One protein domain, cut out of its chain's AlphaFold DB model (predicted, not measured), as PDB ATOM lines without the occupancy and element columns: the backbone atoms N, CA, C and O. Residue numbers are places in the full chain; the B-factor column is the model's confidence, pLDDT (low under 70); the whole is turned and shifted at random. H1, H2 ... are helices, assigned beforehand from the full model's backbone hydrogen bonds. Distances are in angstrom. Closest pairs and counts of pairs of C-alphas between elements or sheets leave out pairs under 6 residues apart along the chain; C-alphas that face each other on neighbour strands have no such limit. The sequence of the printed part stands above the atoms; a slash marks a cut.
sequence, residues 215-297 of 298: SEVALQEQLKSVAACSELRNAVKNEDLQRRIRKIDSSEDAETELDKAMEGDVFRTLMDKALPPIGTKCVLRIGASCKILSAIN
ATOM      1  N   SER A 215     547.388 209.460 818.838       68.44
ATOM      2  CA  SER A 215     547.950 210.442 817.900       68.44
ATOM      3  C   SER A 215     548.587 209.820 816.646       68.44
ATOM      4  O   SER A 215     548.856 210.535 815.680       68.44
ATOM      5  N   GLU A 216     548.757 208.495 816.613       65.75
ATOM      6  CA  GLU A 216     549.217 207.743 815.437       65.75
ATOM      7  C   GLU A 216     548.081 207.442 814.441       65.75
ATOM      8  O   GLU A 216     548.329 207.018 813.310       65.75
ATOM      9  N   VAL A 217     546.824 207.689 814.829       71.75
ATOM     10  CA  VAL A 217     545.648 207.460 813.982       71.75
ATOM     11  C   VAL A 217     545.312 208.722 813.193       71.75
ATOM     12  O   VAL A 217     545.020 209.771 813.762       71.75
ATOM     13  N   ALA A 218     545.284 208.609 811.864       70.75
ATOM     14  CA  ALA A 218     544.853 209.704 811.000       70.75
ATOM     15  C   ALA A 218     543.375 210.060 811.247       70.75
ATOM     16  O   ALA A 218     542.493 209.196 811.239       70.75
ATOM     17  N   LEU A 219     543.090 211.354 811.417       76.44
ATOM     18  CA  LEU A 219     541.725 211.850 811.584       76.44
ATOM     19  C   LEU A 219     540.944 211.742 810.268       76.44
ATOM     20  O   LEU A 219     541.489 211.880 809.172       76.44
ATOM     21  N   GLN A 220     539.622 211.580 810.365       74.31
ATOM     22  CA  GLN A 220     538.749 211.465 809.192       74.31
ATOM     23  C   GLN A 220     538.880 212.662 808.230       74.31
ATOM     24  O   GLN A 220     538.763 212.501 807.017       74.31
ATOM     25  N   GLU A 221     539.134 213.861 808.752       75.00
ATOM     26  CA  GLU A 221     539.339 215.072 807.948       75.00
ATOM     27  C   GLU A 221     540.635 215.021 807.127       75.00
ATOM     28  O   GLU A 221     540.647 215.453 805.974       75.00
ATOM     29  N   GLN A 222     541.693 214.408 807.666       74.88
ATOM     30  CA  GLN A 222     542.954 214.188 806.952       74.88
ATOM     31  C   GLN A 222     542.793 213.119 805.864       74.88
ATOM     32  O   GLN A 222     543.306 213.258 804.760       74.88
ATOM     33  N   LEU A 223     542.000 212.077 806.124       76.81
ATOM     34  CA  LEU A 223     541.673 211.085 805.095       76.81
ATOM     35  C   LEU A 223     540.856 211.700 803.947       76.81
ATOM     36  O   LEU A 223     541.074 211.371 802.781       76.81
ATOM     37  N   LYS A 224     539.952 212.639 804.256       75.62
ATOM     38  CA  LYS A 224     539.200 213.393 803.240       75.62
ATOM     39  C   LYS A 224     540.103 214.306 802.408       75.62
ATOM     40  O   LYS A 224     539.893 214.398 801.200       75.62
ATOM     41  N   SER A 225     541.102 214.959 803.009       75.44
ATOM     42  CA  SER A 225     542.044 215.805 802.260       75.44
ATOM     43  C   SER A 225     542.939 214.981 801.326       75.44
ATOM     44  O   SER A 225     543.164 215.379 800.184       75.44
ATOM     45  N   VAL A 226     543.351 213.785 801.759       76.75
ATOM     46  CA  VAL A 226     544.071 212.806 800.928       76.75
ATOM     47  C   VAL A 226     543.216 212.342 799.747       76.75
ATOM     48  O   VAL A 226     543.693 212.343 798.613       76.75
ATOM     49  N   ALA A 227     541.940 212.018 799.979       74.50
ATOM     50  CA  ALA A 227     541.014 211.606 798.921       74.50
ATOM     51  C   ALA A 227     540.695 212.728 797.912       74.50
ATOM     52  O   ALA A 227     540.471 212.464 796.729       74.50
ATOM     53  N   ALA A 228     540.709 213.987 798.356       77.12
ATOM     54  CA  ALA A 228     540.510 215.151 797.496       77.12
ATOM     55  C   ALA A 228     541.735 215.481 796.618       77.12
ATOM     56  O   ALA A 228     541.598 216.180 795.610       77.12
ATOM     57  N   CYS A 229     542.927 214.975 796.962       79.81
ATOM     58  CA  CYS A 229     544.148 215.212 796.200       79.81
ATOM     59  C   CYS A 229     544.142 214.410 794.889       79.81
ATOM     60  O   CYS A 229     544.272 213.183 794.868       79.81
ATOM     61  N   SER A 230     544.013 215.112 793.762       78.94
ATOM     62  CA  SER A 230     543.948 214.506 792.427       78.94
ATOM     63  C   SER A 230     545.217 213.733 792.057       78.94
ATOM     64  O   SER A 230     545.121 212.702 791.391       78.94
ATOM     65  N   GLU A 231     546.385 214.190 792.511       79.00
ATOM     66  CA  GLU A 231     547.662 213.508 792.298       79.00
ATOM     67  C   GLU A 231     547.721 212.166 793.027       79.00
ATOM     68  O   GLU A 231     548.087 211.163 792.416       79.00
ATOM     69  N   LEU A 232     547.302 212.124 794.298       80.31
ATOM     70  CA  LEU A 232     547.243 210.882 795.075       80.31
ATOM     71  C   LEU A 232     546.207 209.924 794.488       80.31
ATOM     72  O   LEU A 232     546.502 208.751 794.281       80.31
ATOM     73  N   ARG A 233     545.030 210.428 794.107       82.12
ATOM     74  CA  ARG A 233     544.002 209.620 793.440       82.12
ATOM     75  C   ARG A 233     544.493 209.015 792.124       82.12
ATOM     76  O   ARG A 233     544.164 207.874 791.817       82.12
ATOM     77  N   ASN A 234     545.279 209.752 791.342       82.06
ATOM     78  CA  ASN A 234     545.867 209.227 790.111       82.06
ATOM     79  C   ASN A 234     547.001 208.230 790.390       82.06
ATOM     80  O   ASN A 234     547.098 207.229 789.687       82.06
ATOM     81  N   ALA A 235     547.812 208.451 791.427       80.12
ATOM     82  CA  ALA A 235     548.855 207.514 791.839       80.12
ATOM     83  C   ALA A 235     548.270 206.173 792.321       80.12
ATOM     84  O   ALA A 235     548.782 205.116 791.956       80.12
ATOM     85  N   VAL A 236     547.146 206.200 793.047       81.88
ATOM     86  CA  VAL A 236     546.429 205.002 793.532       81.88
ATOM     87  C   VAL A 236     545.810 204.169 792.399       81.88
ATOM     88  O   VAL A 236     545.534 202.986 792.587       81.88
ATOM     89  N   LYS A 237     545.651 204.714 791.185       84.25
ATOM     90  CA  LYS A 237     545.225 203.932 790.005       84.25
ATOM     91  C   LYS A 237     546.319 203.023 789.441       84.25
ATOM     92  O   LYS A 237     546.039 202.239 788.543       84.25
ATOM     93  N   ASN A 238     547.556 203.132 789.921       86.31
ATOM     94  CA  ASN A 238     548.634 202.257 789.488       86.31
ATOM     95  C   ASN A 238     548.427 200.835 790.047       86.31
ATOM     96  O   ASN A 238     548.432 200.632 791.261       86.31
ATOM     97  N   GLU A 239     548.272 199.853 789.158       86.25
ATOM     98  CA  GLU A 239     548.034 198.444 789.504       86.25
ATOM     99  C   GLU A 239     549.142 197.836 790.379       86.25
ATOM    100  O   GLU A 239     548.863 197.077 791.309       86.25
ATOM    101  N   ASP A 240     550.407 198.198 790.143       85.19
ATOM    102  CA  ASP A 240     551.525 197.697 790.950       85.19
ATOM    103  C   ASP A 240     551.505 198.286 792.362       85.19
ATOM    104  O   ASP A 240     551.841 197.599 793.331       85.19
ATOM    105  N   LEU A 241     551.061 199.537 792.495       85.25
ATOM    106  CA  LEU A 241     550.869 200.171 793.794       85.25
ATOM    107  C   LEU A 241     549.697 199.532 794.549       85.25
ATOM    108  O   LEU A 241     549.842 199.206 795.725       85.25
ATOM    109  N   GLN A 242     548.569 199.285 793.878       85.62
ATOM    110  CA  GLN A 242     547.432 198.594 794.492       85.62
ATOM    111  C   GLN A 242     547.803 197.187 794.952       85.62
ATOM    112  O   GLN A 242     547.428 196.791 796.054       85.62
ATOM    113  N   ARG A 243     548.570 196.441 794.148       86.88
ATOM    114  CA  ARG A 243     549.039 195.100 794.516       86.88
ATOM    115  C   ARG A 243     549.900 195.138 795.778       86.88
ATOM    116  O   ARG A 243     549.720 194.294 796.648       86.88
ATOM    117  N   ARG A 244     550.795 196.127 795.904       84.06
ATOM    118  CA  ARG A 244     551.627 196.317 797.106       84.06
ATOM    119  C   ARG A 244     550.791 196.686 798.330       84.06
ATOM    120  O   ARG A 244     550.973 196.067 799.368       84.06
ATOM    121  N   ILE A 245     549.841 197.615 798.195       86.94
ATOM    122  CA  ILE A 245     548.939 197.996 799.295       86.94
ATOM    123  C   ILE A 245     548.127 196.786 799.770       86.94
ATOM    124  O   ILE A 245     548.088 196.517 800.964       86.94
ATOM    125  N   ARG A 246     547.537 196.016 798.844       85.69
ATOM    126  CA  ARG A 246     546.790 194.795 799.190       85.69
ATOM    127  C   ARG A 246     547.673 193.767 799.888       85.69
ATOM    128  O   ARG A 246     547.231 193.158 800.846       85.69
ATOM    129  N   LYS A 247     548.920 193.606 799.432       87.12
ATOM    130  CA  LYS A 247     549.876 192.671 800.033       87.12
ATOM    131  C   LYS A 247     550.242 193.055 801.468       87.12
ATOM    132  O   LYS A 247     550.383 192.166 802.293       87.12
ATOM    133  N   ILE A 248     550.384 194.350 801.759       86.81
ATOM    134  CA  ILE A 248     550.622 194.850 803.123       86.81
ATOM    135  C   ILE A 248     549.391 194.592 804.003       86.81
ATOM    136  O   ILE A 248     549.537 194.058 805.097       86.81
ATOM    137  N   ASP A 249     548.195 194.927 803.511       84.44
ATOM    138  CA  ASP A 249     546.930 194.795 804.253       84.44
ATOM    139  C   ASP A 249     546.577 193.325 804.551       84.44
ATOM    140  O   ASP A 249     546.067 193.006 805.622       84.44
ATOM    141  N   SER A 250     546.907 192.409 803.636       85.94
ATOM    142  CA  SER A 250     546.673 190.971 803.803       85.94
ATOM    143  C   SER A 250     547.816 190.223 804.505       85.94
ATOM    144  O   SER A 250     547.718 189.011 804.684       85.94
ATOM    145  N   SER A 251     548.927 190.887 804.844       84.88
ATOM    146  CA  SER A 251     550.097 190.224 805.436       84.88
ATOM    147  C   SER A 251     549.899 189.955 806.930       84.88
ATOM    148  O   SER A 251     549.344 190.765 807.674       84.88
ATOM    149  N   GLU A 252     550.410 188.820 807.408       83.38
ATOM    150  CA  GLU A 252     550.540 188.580 808.849       83.38
ATOM    151  C   GLU A 252     551.606 189.482 809.483       83.38
ATOM    152  O   GLU A 252     551.445 189.898 810.628       83.38
ATOM    153  N   ASP A 253     552.632 189.839 808.707       83.50
ATOM    154  CA  ASP A 253     553.704 190.755 809.080       83.50
ATOM    155  C   ASP A 253     553.696 191.966 808.134       83.50
ATOM    156  O   ASP A 253     554.318 191.979 807.064       83.50
ATOM    157  N   ALA A 254     552.885 192.959 808.494       80.56
ATOM    158  CA  ALA A 254     552.700 194.171 807.704       80.56
ATOM    159  C   ALA A 254     553.929 195.096 807.745       80.56
ATOM    160  O   ALA A 254     554.130 195.859 806.802       80.56
ATOM    161  N   GLU A 255     554.757 195.026 808.794       79.81
ATOM    162  CA  GLU A 255     555.956 195.863 808.942       79.81
ATOM    163  C   GLU A 255     557.026 195.436 807.927       79.81
ATOM    164  O   GLU A 255     557.487 196.255 807.131       79.81
ATOM    165  N   THR A 256     557.305 194.133 807.826       84.69
ATOM    166  CA  THR A 256     558.266 193.611 806.841       84.69
ATOM    167  C   THR A 256     557.818 193.839 805.389       84.69
ATOM    168  O   THR A 256     558.639 194.101 804.506       84.69
ATOM    169  N   GLU A 257     556.520 193.725 805.090       85.94
ATOM    170  CA  GLU A 257     556.009 193.991 803.735       85.94
ATOM    171  C   GLU A 257     555.976 195.488 803.398       85.94
ATOM    172  O   GLU A 257     556.168 195.851 802.233       85.94
ATOM    173  N   LEU A 258     555.800 196.359 804.398       85.81
ATOM    174  CA  LEU A 258     555.935 197.804 804.237       85.81
ATOM    175  C   LEU A 258     557.382 198.189 803.905       85.81
ATOM    176  O   LEU A 258     557.589 198.947 802.958       85.81
ATOM    177  N   ASP A 259     558.373 197.624 804.597       85.56
ATOM    178  CA  ASP A 259     559.794 197.884 804.319       85.56
ATOM    179  C   ASP A 259     560.165 197.509 802.876       85.56
ATOM    180  O   ASP A 259     560.722 198.318 802.131       85.56
ATOM    181  N   LYS A 260     559.731 196.331 802.408       87.38
ATOM    182  CA  LYS A 260     559.904 195.908 801.002       87.38
ATOM    183  C   LYS A 260     559.154 196.797 800.009       87.38
ATOM    184  O   LYS A 260     559.543 196.919 798.844       87.38
ATOM    185  N   ALA A 261     558.025 197.378 800.412       85.19
ATOM    186  CA  ALA A 261     557.294 198.316 799.570       85.19
ATOM    187  C   ALA A 261     558.022 199.665 799.471       85.19
ATOM    188  O   ALA A 261     558.061 200.234 798.379       85.19
ATOM    189  N   MET A 262     558.641 200.122 800.562       82.19
ATOM    190  CA  MET A 262     559.424 201.360 800.647       82.19
ATOM    191  C   MET A 262     560.723 201.328 799.830       82.19
ATOM    192  O   MET A 262     561.196 202.383 799.408       82.19
ATOM    193  N   GLU A 263     561.257 200.143 799.523       84.44
ATOM    194  CA  GLU A 263     562.355 199.972 798.555       84.44
ATOM    195  C   GLU A 263     561.955 200.358 797.115       84.44
ATOM    196  O   GLU A 263     562.816 200.609 796.272       84.44
ATOM    197  N   GLY A 264     560.653 200.424 796.808       80.19
ATOM    198  CA  GLY A 264     560.144 200.824 795.497       80.19
ATOM    199  C   GLY A 264     559.882 202.329 795.376       80.19
ATOM    200  O   GLY A 264     559.086 202.895 796.128       80.19
ATOM    201  N   ASP A 265     560.434 202.961 794.334       81.00
ATOM    202  CA  ASP A 265     560.297 204.408 794.076       81.00
ATOM    203  C   ASP A 265     558.838 204.892 793.983       81.00
ATOM    204  O   ASP A 265     558.508 206.005 794.399       81.00
ATOM    205  N   VAL A 266     557.937 204.052 793.465       80.56
ATOM    206  CA  VAL A 266     556.518 204.396 793.261       80.56
ATOM    207  C   VAL A 266     555.769 204.524 794.590       80.56
ATOM    208  O   VAL A 266     554.988 205.458 794.770       80.56
ATOM    209  N   PHE A 267     556.017 203.611 795.532       81.50
ATOM    210  CA  PHE A 267     555.379 203.637 796.850       81.50
ATOM    211  C   PHE A 267     555.983 204.747 797.717       81.50
ATOM    212  O   PHE A 267     555.246 205.487 798.365       81.50
ATOM    213  N   ARG A 268     557.307 204.948 797.641       82.62
ATOM    214  CA  ARG A 268     557.986 206.046 798.341       82.62
ATOM    215  C   ARG A 268     557.469 207.416 797.902       82.62
ATOM    216  O   ARG A 268     557.089 208.224 798.738       82.62
ATOM    217  N   THR A 269     557.339 207.637 796.592       82.62
ATOM    218  CA  THR A 269     556.804 208.895 796.039       82.62
ATOM    219  C   THR A 269     555.360 209.155 796.482       82.62
ATOM    220  O   THR A 269     554.979 210.305 796.704       82.62
ATOM    221  N   LEU A 270     554.541 208.105 796.618       82.50
ATOM    222  CA  LEU A 270     553.187 208.228 797.157       82.50
ATOM    223  C   LEU A 270     553.225 208.677 798.623       82.50
ATOM    224  O   LEU A 270     552.535 209.628 798.984       82.50
ATOM    225  N   MET A 271     554.036 208.013 799.449       81.38
ATOM    226  CA  MET A 271     554.160 208.325 800.872       81.38
ATOM    227  C   MET A 271     554.701 209.739 801.092       81.38
ATOM    228  O   MET A 271     554.106 210.497 801.852       81.38
ATOM    229  N   ASP A 272     555.723 210.153 800.344       81.38
ATOM    230  CA  ASP A 272     556.285 211.508 800.405       81.38
ATOM    231  C   ASP A 272     555.243 212.595 800.087       81.38
ATOM    232  O   ASP A 272     555.297 213.698 800.630       81.38
ATOM    233  N   LYS A 273     554.255 212.287 799.238       79.62
ATOM    234  CA  LYS A 273     553.145 213.195 798.900       79.62
ATOM    235  C   LYS A 273     551.946 213.090 799.843       79.62
ATOM    236  O   LYS A 273     551.183 214.050 799.954       79.62
ATOM    237  N   ALA A 274     551.759 211.951 800.505       74.56
ATOM    238  CA  ALA A 274     550.666 211.704 801.444       74.56
ATOM    239  C   ALA A 274     551.003 212.120 802.888       74.56
ATOM    240  O   ALA A 274     550.099 212.449 803.651       74.56
ATOM    241  N   LEU A 275     552.284 212.167 803.258       69.50
ATOM    242  CA  LEU A 275     552.756 212.601 804.577       69.50
ATOM    243  C   LEU A 275     552.477 214.085 804.901       69.50
ATOM    244  O   LEU A 275     552.071 214.366 806.030       69.50
ATOM    245  N   PRO A 276     552.622 215.055 803.974       70.88
ATOM    246  CA  PRO A 276     552.374 216.465 804.282       70.88
ATOM    247  C   PRO A 276     550.917 216.768 804.695       70.88
ATOM    248  O   PRO A 276     550.736 217.504 805.664       70.88
ATOM    249  N   PRO A 277     549.875 216.199 804.048       61.50
ATOM    250  CA  PRO A 277     548.482 216.351 804.486       61.50
ATOM    251  C   PRO A 277     548.138 215.687 805.829       61.50
ATOM    252  O   PRO A 277     547.216 216.136 806.510       61.50
ATOM    253  N   ILE A 278     548.834 214.604 806.192       61.44
ATOM    254  CA  ILE A 278     548.529 213.780 807.378       61.44
ATOM    255  C   ILE A 278     549.387 214.217 808.590       61.44
ATOM    256  O   ILE A 278     549.019 213.989 809.739       61.44
ATOM    257  N   GLY A 279     550.467 214.968 808.357       54.28
ATOM    258  CA  GLY A 279     551.398 215.423 809.385       54.28
ATOM    259  C   GLY A 279     552.478 214.376 809.665       54.28
ATOM    260  O   GLY A 279     552.218 213.177 809.719       54.28
ATOM    261  N   THR A 280     553.713 214.833 809.877       48.31
ATOM    262  CA  THR A 280     554.930 214.002 810.005       48.31
ATOM    263  C   THR A 280     554.949 213.038 811.196       48.31
ATOM    264  O   THR A 280     555.884 212.252 811.319       48.31
ATOM    265  N   LYS A 281     553.942 213.086 812.076       46.91
ATOM    266  CA  LYS A 281     553.827 212.228 813.264       46.91
ATOM    267  C   LYS A 281     552.915 211.016 813.076       46.91
ATOM    268  O   LYS A 281     553.015 210.077 813.854       46.91
ATOM    269  N   CYS A 282     552.078 211.002 812.041       46.94
ATOM    270  CA  CYS A 282     551.304 209.820 811.682       46.94
ATOM    271  C   CYS A 282     552.208 208.890 810.868       46.94
ATOM    272  O   CYS A 282     552.123 208.822 809.640       46.94
ATOM    273  N   VAL A 283     553.135 208.218 811.555       42.88
ATOM    274  CA  VAL A 283     553.866 207.089 810.979       42.88
ATOM    275  C   VAL A 283     552.841 205.982 810.793       42.88
ATOM    276  O   VAL A 283     552.389 205.304 811.707       42.88
ATOM    277  N   LEU A 284     552.374 205.937 809.562       44.97
ATOM    278  CA  LEU A 284     551.261 205.169 809.075       44.97
ATOM    279  C   LEU A 284     551.489 203.663 809.267       44.97
ATOM    280  O   LEU A 284     552.083 203.002 808.419       44.97
ATOM    281  N   ARG A 285     550.865 203.083 810.300       44.38
ATOM    282  CA  ARG A 285     550.299 201.731 810.188       44.38
ATOM    283  C   ARG A 285     549.135 201.787 809.179       44.38
ATOM    284  O   ARG A 285     547.971 201.683 809.551       44.38
ATOM    285  N   ILE A 286     549.431 201.899 807.874       46.78
ATOM    286  CA  ILE A 286     548.490 201.570 806.764       46.78
ATOM    287  C   ILE A 286     548.316 200.040 806.679       46.78
ATOM    288  O   ILE A 286     548.219 199.459 805.610       46.78
ATOM    289  N   GLY A 287     548.329 199.355 807.820       36.38
ATOM    290  CA  GLY A 287     548.122 197.913 807.902       36.38
ATOM    291  C   GLY A 287     546.681 197.541 808.224       36.38
ATOM    292  O   GLY A 287     546.391 196.358 808.326       36.38
ATOM    293  N   ALA A 288     545.790 198.509 808.464       37.56
ATOM    294  CA  ALA A 288     544.412 198.175 808.783       37.56
ATOM    295  C   ALA A 288     543.459 199.352 808.616       37.56
ATOM    296  O   ALA A 288     543.127 200.071 809.560       37.56
ATOM    297  N   SER A 289     542.977 199.529 807.395       37.72
ATOM    298  CA  SER A 289     541.563 199.807 807.148       37.72
ATOM    299  C   SER A 289     541.380 200.053 805.663       37.72
ATOM    300  O   SER A 289     541.734 201.116 805.147       37.72
ATOM    301  N   CYS A 290     540.656 199.140 805.019       40.75
ATOM    302  CA  CYS A 290     540.019 199.271 803.706       40.75
ATOM    303  C   CYS A 290     539.271 200.606 803.452       40.75
ATOM    304  O   CYS A 290     538.816 200.856 802.338       40.75
ATOM    305  N   LYS A 291     539.140 201.486 804.454       42.94
ATOM    306  CA  LYS A 291     538.479 202.796 804.380       42.94
ATOM    307  C   LYS A 291     539.230 203.841 803.550       42.94
ATOM    308  O   LYS A 291     538.584 204.735 803.017       42.94
ATOM    309  N   ILE A 292     540.556 203.758 803.414       47.22
ATOM    310  CA  ILE A 292     541.304 204.738 802.600       47.22
ATOM    311  C   ILE A 292     541.101 204.454 801.107       47.22
ATOM    312  O   ILE A 292     540.813 205.367 800.336       47.22
ATOM    313  N   LEU A 293     541.160 203.183 800.700       42.31
ATOM    314  CA  LEU A 293     540.931 202.784 799.308       42.31
ATOM    315  C   LEU A 293     539.480 203.022 798.862       42.31
ATOM    316  O   LEU A 293     539.270 203.479 797.739       42.31
ATOM    317  N   SER A 294     538.493 202.805 799.738       42.62
ATOM    318  CA  SER A 294     537.087 203.113 799.434       42.62
ATOM    319  C   SER A 294     536.768 204.613 799.421       42.62
ATOM    320  O   SER A 294     535.827 205.027 798.752       42.62
ATOM    321  N   ALA A 295     537.553 205.449 800.106       41.59
ATOM    322  CA  ALA A 295     537.417 206.905 800.025       41.59
ATOM    323  C   ALA A 295     538.055 207.499 798.752       41.59
ATOM    324  O   ALA A 295     537.645 208.570 798.307       41.59
ATOM    325  N   ILE A 296     539.060 206.829 798.176       45.94
ATOM    326  CA  ILE A 296     539.821 207.320 797.013       45.94
ATOM    327  C   ILE A 296     539.200 206.876 795.673       45.94
ATOM    328  O   ILE A 296     539.324 207.601 794.683       45.94
ATOM    329  N   ASN A 297     538.498 205.738 795.639       37.66
ATOM    330  CA  ASN A 297     537.715 205.270 794.488       37.66
ATOM    331  C   ASN A 297     536.208 205.283 794.827       37.66
ATOM    332  O   ASN A 297     535.725 204.293 795.378       37.66
TER     333      ASN A 297
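AT A GLANCE: This is residues 215 to 297 of the 298 residues of an uncharacterized protein of Punica granatum (UniProt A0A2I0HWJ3). What does the model look like as a whole? Two pairs of helices stand on opposite sides of a ring-like body, H1 with H6 on one side and the hairpin of H3 and H4 on the other, and the longer helix H5 bridges them. H2 spans one end between the two sides, while the long link of residues 279 to 290 winds across the opposite end. How much is printed, and of what kind? The printed part has 83 residues with six named helices, H1 to H6 in order along the chain, and no named strand, in the class all helix. It is compact and rounded, with a radius of gyration of the C-alphas of 11.9 A and spans of 28 by 28 by 21 A.

HOW THE PARTS SIT: What does the first helix meet? H1, residues 220 to 228, touches H6, residues 291 to 296, the same way at a shallow tilt of 30 degrees; their closest C-alphas, those of Ala 227 and Ile 296, are 4.8 A apart. H2, residues 230 to 236, is close to H1 but not clearly touching, about perpendicular at 87 degrees, with the C-alphas of Ala 227 and Arg 233 closest at 6.6 A. Which helices form a hairpin? H3, residues 239 to 249, and H4, residues 254 to 262, touch as a helical hairpin, opposite ways at a shallow tilt of 25 degrees; the C-alphas of Ile 248 and Ala 254 are closest at 5.1 A. Which helix is the hub? H5, residues 265 to 278, touches three others: H1 with residues 274 to 278 alone, where the C-alphas of Gln 222 and Ile 278 are closest at 5.6 A; H2 with residues 270 to 274 alone, where those of Leu 232 and Leu 270 are closest at 6.8 A; and H4. H5 and H4 only just touch, with 3 pairs of C-alphas within 8 A, and only at the corner, Met 262 and Arg 268 being closest at 5.4 A between C-alphas. How complete are the helix backbones? In H1, H2, H3, H4 and H6 every O i to N i+4 pair is within hydrogen-bond range, and in H5 7 of 10 are.

IN THESE COORDINATES: Where does the first helix begin and the last end? H1 begins at C-alpha 220, (538.749, 211.465, 809.192), and H6 ends at C-alpha 296, (539.821, 207.320, 797.013). Which helices are longest? H5 measures 20.1 A from first to last C-alpha and H3 15.2 A.

THE WHOLE: Is anything missing, and which link is long? The printed part has no cut, and the link from H5 to H6 is long, with 12 residues. Where is confidence low? The mean pLDDT of the printed part is 71.7; residues 215 to 216, 275 and 277 to 297 are under 70.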